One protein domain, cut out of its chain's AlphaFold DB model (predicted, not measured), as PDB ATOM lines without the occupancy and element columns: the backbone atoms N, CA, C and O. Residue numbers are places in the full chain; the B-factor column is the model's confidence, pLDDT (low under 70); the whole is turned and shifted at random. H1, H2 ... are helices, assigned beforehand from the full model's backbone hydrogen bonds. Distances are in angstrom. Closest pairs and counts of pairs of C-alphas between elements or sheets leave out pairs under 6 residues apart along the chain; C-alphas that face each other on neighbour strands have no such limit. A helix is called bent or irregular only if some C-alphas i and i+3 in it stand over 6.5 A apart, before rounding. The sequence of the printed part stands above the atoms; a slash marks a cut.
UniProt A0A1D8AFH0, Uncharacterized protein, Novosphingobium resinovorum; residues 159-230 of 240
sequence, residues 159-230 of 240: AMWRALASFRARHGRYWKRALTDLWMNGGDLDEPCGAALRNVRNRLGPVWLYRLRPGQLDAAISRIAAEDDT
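AT A GLANCE: This is residues 159 to 230 of the 240 residues of an uncharacterized protein of Novosphingobium resinovorum (UniProt A0A1D8AFH0). Look for one long helix, H1, folded at a corner into two arms, H1a and H1b, with a sharply kinked helix, H2, packed across both arms; a third helix, H3, packs by its residues 217 to 221 on H1a alone and runs on from there to one end of the long axis. The two arms and H2 make the body, and the far part of H3 gives the model much of its length. The printed part has 72 residues with three named helices in the order H1, H2, H3 and no named strand, and the class is all helix. It is compact, with a radius of gyration of the C-alphas of 12.0 A, yet elongated in outline, spanning 40 by 23 by 22 A.

HOW THE PARTS SIT: Begin with H1, residues 159 to 185, the longest helix. By its hydrogen bonds it was assigned as one helix, but it is bent: C-alphas 170 and 173 are 9.6 A apart, with H1a at residues 159 to 170 and H1b at 173 to 185. The arms only just touch, with 3 pairs of C-alphas within 8 A, and only at the corner; the closest C-alphas, of Arg 168 and Trp 175, are 5.2 A apart. The arms stand at a steep tilt of 65 degrees, opposite ways. H1b is itself irregular, with C-alphas 173 and 176 at 8.1 A. Next look at H2, residues 194 to 211, irregular with C-alphas 203 and 206 at 9.8 A and a kink of 95 degrees near residue 205. Its residues 194 to 200 touch residues 159 to 164 of H1a, about perpendicular at 78 degrees; the closest C-alphas, of Met 160 and Ala 196, are 5.0 A apart. H2 also touches H1b at a steep tilt of 63 degrees, opposite ways, closest at the C-alphas of Thr 180 and Pro 206, 6.6 A. H3, residues 214 to 229, touches H1a with residues 217 to 221 alone, at a steep tilt of 60 degrees, opposite ways; the closest C-alphas, of Trp 161 and Ile 221, are 6.7 A apart. H3 is apart from H1b and from H2. In H1a and H3 every O i to N i+4 pair is within hydrogen-bond range; in H1b 8 of 9 are, and in H2 11 of 14.

IN THESE COORDINATES: Find C-alpha 159 at (264.404, 201.111, 208.951); from there H1a runs 16.7 A to C-alpha 170. H1b covers 20.6 A and ends at C-alpha 185, (263.681, 187.177, 226.482). H2 spans 21.0 A from first to last C-alpha. H3 runs 23.4 A, ending at C-alpha 229, (262.638, 204.482, 193.242).

THE WHOLE: The two C-alphas farthest apart, of Asn 185 and Thr 230, are 39.8 A apart. The printed part has no cut; the link from H1 to H2 is short, and that from H2 to H3 is tight. The mean pLDDT of the printed part is 86.1, and confidence is low, under 70, at residues 229 to 230.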
ATOM      1  N   ALA A 159     263.653 202.265 208.454       86.38
ATOM      2  CA  ALA A 159     264.404 201.111 208.951       86.38
ATOM      3  C   ALA A 159     263.553 200.204 209.860       86.38
ATOM      4  O   ALA A 159     263.618 198.981 209.744       86.38
ATOM      5  N   MET A 160     262.725 200.789 210.732       90.56
ATOM      6  CA  MET A 160     261.795 200.049 211.591       90.56
ATOM      7  C   MET A 160     260.718 199.341 210.761       90.56
ATOM      8  O   MET A 160     260.452 198.163 210.987       90.56
ATOM      9  N   TRP A 161     260.148 200.016 209.758       91.69
ATOM     10  CA  TRP A 161     259.171 199.416 208.847       91.69
ATOM     11  C   TRP A 161     259.756 198.248 208.053       91.69
ATOM     12  O   TRP A 161     259.180 197.159 208.065       91.69
ATOM     13  N   ARG A 162     260.931 198.428 207.433       90.69
ATOM     14  CA  ARG A 162     261.630 197.358 206.701       90.69
ATOM     15  C   ARG A 162     261.968 196.171 207.610       90.69
ATOM     16  O   ARG A 162     261.795 195.025 207.198       90.69
ATOM     17  N   ALA A 163     262.379 196.424 208.854       92.62
ATOM     18  CA  ALA A 163     262.646 195.368 209.830       92.62
ATOM     19  C   ALA A 163     261.376 194.581 210.198       92.62
ATOM     20  O   ALA A 163     261.401 193.353 210.179       92.62
ATOM     21  N   LEU A 164     260.250 195.260 210.455       93.75
ATOM     22  CA  LEU A 164     258.964 194.602 210.727       93.75
ATOM     23  C   LEU A 164     258.471 193.788 209.523       93.75
ATOM     24  O   LEU A 164     257.973 192.679 209.702       93.75
ATOM     25  N   ALA A 165     258.635 194.302 208.302       92.44
ATOM     26  CA  ALA A 165     258.269 193.588 207.080       92.44
ATOM     27  C   ALA A 165     259.131 192.337 206.858       92.44
ATOM     28  O   ALA A 165     258.592 191.255 206.620       92.44
ATOM     29  N   SER A 166     260.453 192.457 207.018       92.62
ATOM     30  CA  SER A 166     261.383 191.324 206.949       92.62
ATOM     31  C   SER A 166     261.068 190.270 208.016       92.62
ATOM     32  O   SER A 166     260.997 189.076 207.722       92.62
ATOM     33  N   PHE A 167     260.799 190.703 209.249       93.94
ATOM     34  CA  PHE A 167     260.424 189.813 210.343       93.94
ATOM     35  C   PHE A 167     259.090 189.100 210.062       93.94
ATOM     36  O   PHE A 167     258.992 187.879 210.187       93.94
ATOM     37  N   ARG A 168     258.063 189.822 209.589       94.94
ATOM     38  CA  ARG A 168     256.781 189.227 209.174       94.94
ATOM     39  C   ARG A 168     256.958 188.174 208.083       94.94
ATOM     40  O   ARG A 168     256.327 187.123 208.168       94.94
ATOM     41  N   ALA A 169     257.797 188.437 207.082       91.75
ATOM     42  CA  ALA A 169     258.039 187.502 205.985       91.75
ATOM     43  C   ALA A 169     258.643 186.173 206.473       91.75
ATOM     44  O   ALA A 169     258.262 185.114 205.981       91.75
ATOM     45  N   ARG A 170     259.527 186.215 207.480       92.38
ATOM     46  CA  ARG A 170     260.177 185.020 208.047       92.38
ATOM     47  C   ARG A 170     259.303 184.251 209.042       92.38
ATOM     48  O   ARG A 170     259.370 183.029 209.083       92.38
ATOM     49  N   HIS A 171     258.482 184.948 209.831       91.31
ATOM     50  CA  HIS A 171     257.716 184.348 210.937       91.31
ATOM     51  C   HIS A 171     256.220 184.125 210.631       91.31
ATOM     52  O   HIS A 171     255.492 183.539 211.438       91.31
ATOM     53  N   GLY A 172     255.734 184.567 209.468       89.56
ATOM     54  CA  GLY A 172     254.382 184.284 208.987       89.56
ATOM     55  C   GLY A 172     253.274 184.879 209.865       89.56
ATOM     56  O   GLY A 172     253.423 185.930 210.480       89.56
ATOM     57  N   ARG A 173     252.113 184.216 209.929       89.38
ATOM     58  CA  ARG A 173     250.879 184.770 210.533       89.38
ATOM     59  C   ARG A 173     250.974 185.142 212.021       89.38
ATOM     60  O   ARG A 173     250.191 185.965 212.480       89.38
ATOM     61  N   TYR A 174     251.921 184.566 212.764       91.31
ATOM     62  CA  TYR A 174     252.109 184.815 214.200       91.31
ATOM     63  C   TYR A 174     253.289 185.741 214.514       91.31
ATOM     64  O   TYR A 174     253.685 185.853 215.673       91.31
ATOM     65  N   TRP A 175     253.834 186.430 213.509       93.88
ATOM     66  CA  TRP A 175     255.031 187.259 213.644       93.88
ATOM     67  C   TRP A 175     254.970 188.272 214.796       93.88
ATOM     68  O   TRP A 175     255.953 188.452 215.499       93.88
ATOM     69  N   LYS A 176     253.817 188.891 215.073       92.88
ATOM     70  CA  LYS A 176     253.699 189.828 216.203       92.88
ATOM     71  C   LYS A 176     253.915 189.161 217.558       92.88
ATOM     72  O   LYS A 176     254.556 189.742 218.421       92.88
ATOM     73  N   ARG A 177     253.376 187.950 217.740       92.69
ATOM     74  CA  ARG A 177     253.556 187.170 218.972       92.69
ATOM     75  C   ARG A 177     255.018 186.761 219.121       92.69
ATOM     76  O   ARG A 177     255.597 187.023 220.162       92.69
ATOM     77  N   ALA A 178     255.613 186.230 218.052       92.38
ATOM     78  CA  ALA A 178     257.026 185.862 218.037       92.38
ATOM     79  C   ALA A 178     257.943 187.056 218.365       92.38
ATOM     80  O   ALA A 178     258.870 186.914 219.152       92.38
ATOM     81  N   LEU A 179     257.655 188.242 217.820       93.38
ATOM     82  CA  LEU A 179     258.434 189.449 218.100       93.38
ATOM     83  C   LEU A 179     258.296 189.913 219.558       93.38
ATOM     84  O   LEU A 179     259.289 190.274 220.183       93.38
ATOM     85  N   THR A 180     257.084 189.876 220.118       92.19
ATOM     86  CA  THR A 180     256.865 190.184 221.539       92.19
ATOM     87  C   THR A 180     257.594 189.192 222.449       92.19
ATOM     88  O   THR A 180     258.215 189.620 223.421       92.19
ATOM     89  N   ASP A 181     257.575 187.895 222.124       91.56
ATOM     90  CA  ASP A 181     258.283 186.858 222.884       91.56
ATOM     91  C   ASP A 181     259.808 187.108 222.869       91.56
ATOM     92  O   ASP A 181     260.459 187.038 223.914       91.56
ATOM     93  N   LEU A 182     260.363 187.505 221.715       90.69
ATOM     94  CA  LEU A 182     261.770 187.908 221.583       90.69
ATOM     95  C   LEU A 182     262.112 189.162 222.400       90.69
ATOM     96  O   LEU A 182     263.186 189.261 222.989       90.69
ATOM     97  N   TRP A 183     261.198 190.129 222.487       91.50
ATOM     98  CA  TRP A 183     261.411 191.313 223.322       91.50
ATOM     99  C   TRP A 183     261.423 191.010 224.819       91.50
ATOM    100  O   TRP A 183     262.081 191.744 225.561       91.50
ATOM    101  N   MET A 184     260.705 189.972 225.258       84.44
ATOM    102  CA  MET A 184     260.658 189.552 226.661       84.44
ATOM    103  C   MET A 184     261.905 188.775 227.085       84.44
ATOM    104  O   MET A 184     262.341 188.915 228.224       84.44
ATOM    105  N   ASN A 185     262.489 187.978 226.188       87.88
ATOM    106  CA  ASN A 185     263.681 187.177 226.482       87.88
ATOM    107  C   ASN A 185     264.999 187.826 226.013       87.88
ATOM    108  O   ASN A 185     266.069 187.296 226.292       87.88
ATOM    109  N   GLY A 186     264.928 188.972 225.325       82.69
ATOM    110  CA  GLY A 186     266.086 189.708 224.815       82.69
ATOM    111  C   GLY A 186     266.710 189.130 223.540       82.69
ATOM    112  O   GLY A 186     267.727 189.659 223.094       82.69
ATOM    113  N   GLY A 187     266.105 188.098 222.945       83.19
ATOM    114  CA  GLY A 187     266.586 187.418 221.738       83.19
ATOM    115  C   GLY A 187     266.419 188.222 220.446       83.19
ATOM    116  O   GLY A 187     266.878 187.801 219.393       83.19
ATOM    117  N   ASP A 188     265.799 189.404 220.496       81.19
ATOM    118  CA  ASP A 188     265.684 190.289 219.332       81.19
ATOM    119  C   ASP A 188     267.034 190.856 218.851       81.19
ATOM    120  O   ASP A 188     267.107 191.378 217.741       81.19
ATOM    121  N   LEU A 189     268.101 190.753 219.654       77.12
ATOM    122  CA  LEU A 189     269.460 191.140 219.248       77.12
ATOM    123  C   LEU A 189     270.082 190.171 218.236       77.12
ATOM    124  O   LEU A 189     270.907 190.600 217.433       77.12
ATOM    125  N   ASP A 190     269.658 188.909 218.255       84.31
ATOM    126  CA  ASP A 190     270.156 187.863 217.357       84.31
ATOM    127  C   ASP A 190     269.408 187.853 216.010       84.31
ATOM    128  O   ASP A 190     269.777 187.143 215.073       84.31
ATOM    129  N   GLU A 191     268.356 188.668 215.889       87.69
ATOM    130  CA  GLU A 191     267.569 188.796 214.671       87.69
ATOM    131  C   GLU A 191     268.252 189.696 213.626       87.69
ATOM    132  O   GLU A 191     268.825 190.744 213.953       87.69
ATOM    133  N   PRO A 192     268.100 189.385 212.325       84.19
ATOM    134  CA  PRO A 192     268.393 190.334 211.262       84.19
ATOM    135  C   PRO A 192     267.653 191.658 211.497       84.19
ATOM    136  O   PRO A 192     266.438 191.678 211.706       84.19
ATOM    137  N   CYS A 193     268.390 192.770 211.452       85.75
ATOM    138  CA  CYS A 193     267.897 194.109 211.802       85.75
ATOM    139  C   CYS A 193     267.470 194.273 213.278       85.75
ATOM    140  O   CYS A 193     266.648 195.143 213.581       85.75
ATOM    141  N   GLY A 194     268.057 193.506 214.205       82.81
ATOM    142  CA  GLY A 194     267.751 193.540 215.641       82.81
ATOM    143  C   GLY A 194     267.779 194.939 216.267       82.81
ATOM    144  O   GLY A 194     266.869 195.309 217.004       82.81
ATOM    145  N   ALA A 195     268.727 195.798 215.877       83.94
ATOM    146  CA  ALA A 195     268.768 197.194 216.333       83.94
ATOM    147  C   ALA A 195     267.500 197.995 215.961       83.94
ATOM    148  O   ALA A 195     266.998 198.792 216.756       83.94
ATOM    149  N   ALA A 196     266.940 197.773 214.767       86.81
ATOM    150  CA  ALA A 196     265.712 198.431 214.329       86.81
ATOM    151  C   ALA A 196     264.472 197.851 215.032       86.81
ATOM    152  O   ALA A 196     263.594 198.617 215.433       86.81
ATOM    153  N   LEU A 197     264.422 196.534 215.258       90.62
ATOM    154  CA  LEU A 197     263.359 195.880 216.038       90.62
ATOM    155  C   LEU A 197     263.363 196.344 217.503       90.62
ATOM    156  O   LEU A 197     262.309 196.638 218.070       90.62
ATOM    157  N   ARG A 198     264.548 196.506 218.098       88.06
ATOM    158  CA  ARG A 198     264.725 197.073 219.439       88.06
ATOM    159  C   ARG A 198     264.252 198.525 219.512       88.06
ATOM    160  O   ARG A 198     263.637 198.920 220.500       88.06
ATOM    161  N   ASN A 199     264.473 199.310 218.457       84.94
ATOM    162  CA  ASN A 199     263.962 200.678 218.372       84.94
ATOM    163  C   ASN A 199     262.430 200.733 218.280       84.94
ATOM    164  O   ASN A 199     261.837 201.620 218.891       84.94
ATOM    165  N   VAL A 200     261.777 199.780 217.596       88.75
ATOM    166  CA  VAL A 200     260.304 199.635 217.627       88.75
ATOM    167  C   VAL A 200     259.826 199.472 219.064       88.75
ATOM    168  O   VAL A 200     258.955 200.217 219.508       88.75
ATOM    169  N   ARG A 201     260.445 198.567 219.825       87.19
ATOM    170  CA  ARG A 201     260.106 198.362 221.236       87.19
ATOM    171  C   ARG A 201     260.304 199.626 222.066       87.19
ATOM    172  O   ARG A 201     259.398 200.023 222.785       87.19
ATOM    173  N   ASN A 202     261.481 200.240 221.975       84.94
ATOM    174  CA  ASN A 202     261.860 201.347 222.852       84.94
ATOM    175  C   ASN A 202     261.056 202.627 222.582       84.94
ATOM    176  O   ASN A 202     260.884 203.424 223.496       84.94
ATOM    177  N   ARG A 203     260.583 202.837 221.344       80.25
ATOM    178  CA  ARG A 203     259.852 204.056 220.959       80.25
ATOM    179  C   ARG A 203     258.337 203.895 220.934       80.25
ATOM    180  O   ARG A 203     257.631 204.857 221.192       80.25
ATOM    181  N   LEU A 204     257.844 202.708 220.585       83.75
ATOM    182  CA  LEU A 204     256.420 202.482 220.302       83.75
ATOM    183  C   LEU A 204     255.801 201.451 221.251       83.75
ATOM    184  O   LEU A 204     254.612 201.500 221.559       83.75
ATOM    185  N   GLY A 205     256.619 200.516 221.729       83.00
ATOM    186  CA  GLY A 205     256.220 199.490 222.678       83.00
ATOM    187  C   GLY A 205     255.332 198.376 222.097       83.00
ATOM    188  O   GLY A 205     254.863 198.436 220.955       83.00
ATOM    189  N   PRO A 206     255.070 197.324 222.895       83.31
ATOM    190  CA  PRO A 206     254.295 196.161 222.454       83.31
ATOM    191  C   PRO A 206     252.826 196.468 222.157       83.31
ATOM    192  O   PRO A 206     252.248 195.904 221.229       83.31
ATOM    193  N   VAL A 207     252.216 197.393 222.905       81.38
ATOM    194  CA  VAL A 207     250.805 197.777 222.720       81.38
ATOM    195  C   VAL A 207     250.572 198.361 221.324       81.38
ATOM    196  O   VAL A 207     249.590 198.016 220.664       81.38
ATOM    197  N   TRP A 208     251.498 199.191 220.838       90.38
ATOM    198  CA  TRP A 208     251.442 199.733 219.483       90.38
ATOM    199  C   TRP A 208     251.522 198.627 218.421       90.38
ATOM    200  O   TRP A 208     250.719 198.613 217.486       90.38
ATOM    201  N   LEU A 209     252.415 197.644 218.598       90.06
ATOM    202  CA  LEU A 209     252.565 196.523 217.663       90.06
ATOM    203  C   LEU A 209     251.264 195.718 217.514       90.06
ATOM    204  O   LEU A 209     250.887 195.327 216.404       90.06
ATOM    205  N   TYR A 210     250.540 195.486 218.612       85.06
ATOM    206  CA  TYR A 210     249.245 194.802 218.557       85.06
ATOM    207  C   TYR A 210     248.186 195.624 217.816       85.06
ATOM    208  O   TYR A 210     247.449 195.052 217.012       85.06
ATOM    209  N   ARG A 211     248.170 196.948 218.006       84.38
ATOM    210  CA  ARG A 211     247.240 197.874 217.334       84.38
ATOM    211  C   ARG A 211     247.539 198.095 215.847       84.38
ATOM    212  O   ARG A 211     246.639 198.482 215.107       84.38
ATOM    213  N   LEU A 212     248.765 197.822 215.393       86.81
ATOM    214  CA  LEU A 212     249.160 197.960 213.990       86.81
ATOM    215  C   LEU A 212     248.278 197.096 213.069       86.81
ATOM    216  O   LEU A 212     248.331 195.868 213.121       86.81
ATOM    217  N   ARG A 213     247.488 197.691 212.179       85.94
ATOM    218  CA  ARG A 213     246.659 196.919 211.238       85.94
ATOM    219  C   ARG A 213     247.522 196.335 210.110       85.94
ATOM    220  O   ARG A 213     248.464 197.002 209.687       85.94
ATOM    221  N   PRO A 214     247.212 195.133 209.576       77.38
ATOM    222  CA  PRO A 214     247.999 194.520 208.499       77.38
ATOM    223  C   PRO A 214     248.233 195.452 207.300       77.38
ATOM    224  O   PRO A 214     249.374 195.628 206.885       77.38
ATOM    225  N   GLY A 215     247.185 196.148 206.841       82.81
ATOM    226  CA  GLY A 215     247.283 197.083 205.716       82.81
ATOM    227  C   GLY A 215     248.146 198.322 205.978       82.81
ATOM    228  O   GLY A 215     248.631 198.920 205.028       82.81
ATOM    229  N   GLN A 216     248.396 198.697 207.241       83.50
ATOM    230  CA  GLN A 216     249.276 199.830 207.559       83.50
ATOM    231  C   GLN A 216     250.747 199.496 207.303       83.50
ATOM    232  O   GLN A 216     251.488 200.359 206.844       83.50
ATOM    233  N   LEU A 217     251.166 198.255 207.575       87.69
ATOM    234  CA  LEU A 217     252.526 197.808 207.277       87.69
ATOM    235  C   LEU A 217     252.746 197.736 205.764       87.69
ATOM    236  O   LEU A 217     253.746 198.242 205.270       87.69
ATOM    237  N   ASP A 218     251.790 197.156 205.038       87.88
ATOM    238  CA  ASP A 218     251.882 197.011 203.582       87.88
ATOM    239  C   ASP A 218     251.890 198.384 202.889       87.88
ATOM    240  O   ASP A 218     252.766 198.657 202.072       87.88
ATOM    241  N   ALA A 219     251.002 199.300 203.293       81.62
ATOM    242  CA  ALA A 219     250.986 200.668 202.775       81.62
ATOM    243  C   ALA A 219     252.277 201.440 203.096       81.62
ATOM    244  O   ALA A 219     252.778 202.174 202.247       81.62
ATOM    245  N   ALA A 220     252.836 201.279 204.301       84.44
ATOM    246  CA  ALA A 220     254.098 201.922 204.666       84.44
ATOM    247  C   ALA A 220     255.267 201.417 203.808       84.44
ATOM    248  O   ALA A 220     256.064 202.224 203.344       84.44
ATOM    249  N   ILE A 221     255.348 200.109 203.555       88.00
ATOM    250  CA  ILE A 221     256.394 199.531 202.704       88.00
ATOM    251  C   ILE A 221     256.262 199.994 201.254       88.00
ATOM    252  O   ILE A 221     257.274 200.341 200.651       88.00
ATOM    253  N   SER A 222     255.044 200.068 200.715       84.81
ATOM    254  CA  SER A 222     254.825 200.577 199.356       84.81
ATOM    255  C   SER A 222     255.240 202.041 199.203       84.81
ATOM    256  O   SER A 222     255.864 202.382 198.203       84.81
ATOM    257  N   ARG A 223     254.948 202.898 200.195       84.25
ATOM    258  CA  ARG A 223     255.400 204.303 200.188       84.25
ATOM    259  C   ARG A 223     256.924 204.408 200.203       84.25
ATOM    260  O   ARG A 223     257.495 205.057 199.338       84.25
ATOM    261  N   ILE A 224     257.573 203.680 201.114       83.62
ATOM    262  CA  ILE A 224     259.039 203.660 201.234       83.62
ATOM    263  C   ILE A 224     259.701 203.171 199.936       83.62
ATOM    264  O   ILE A 224     260.716 203.717 199.519       83.62
ATOM    265  N   ALA A 225     259.135 202.151 199.286       81.62
ATOM    266  CA  ALA A 225     259.656 201.655 198.015       81.62
ATOM    267  C   ALA A 225     259.526 202.693 196.885       81.62
ATOM    268  O   ALA A 225     260.441 202.824 196.081       81.62
ATOM    269  N   ALA A 226     258.425 203.451 196.843       75.69
ATOM    270  CA  ALA A 226     258.236 204.526 195.867       75.69
ATOM    271  C   ALA A 226     259.210 205.702 196.087       75.69
ATOM    272  O   ALA A 226     259.685 206.309 195.128       75.69
ATOM    273  N   GLU A 227     259.543 206.001 197.344       72.94
ATOM    274  CA  GLU A 227     260.545 207.012 197.699       72.94
ATOM    275  C   GLU A 227     261.967 206.599 197.289       72.94
ATOM    276  O   GLU A 227     262.731 207.441 196.819       72.94
ATOM    277  N   ASP A 228     262.320 205.314 197.422       74.44
ATOM    278  CA  ASP A 228     263.625 204.791 196.990       74.44
ATOM    279  C   ASP A 228     263.775 204.754 195.453       74.44
ATOM    280  O   ASP A 228     264.893 204.868 194.950       74.44
ATOM    281  N   ASP A 229     262.670 204.588 194.714       65.88
ATOM    282  CA  ASP A 229     262.638 204.482 193.242       65.88
ATOM    283  C   ASP A 229     262.578 205.852 192.537       65.88
ATOM    284  O   ASP A 229     262.752 205.960 191.323       65.88
ATOM    285  N   THR A 230     262.364 206.933 193.293       55.75
ATOM    286  CA  THR A 230     262.398 208.289 192.739       55.75
ATOM    287  C   THR A 230     263.853 208.675 192.438       55.75
ATOM    288  O   THR A 230     264.663 208.766 193.368       55.75
TER     289      THR A 230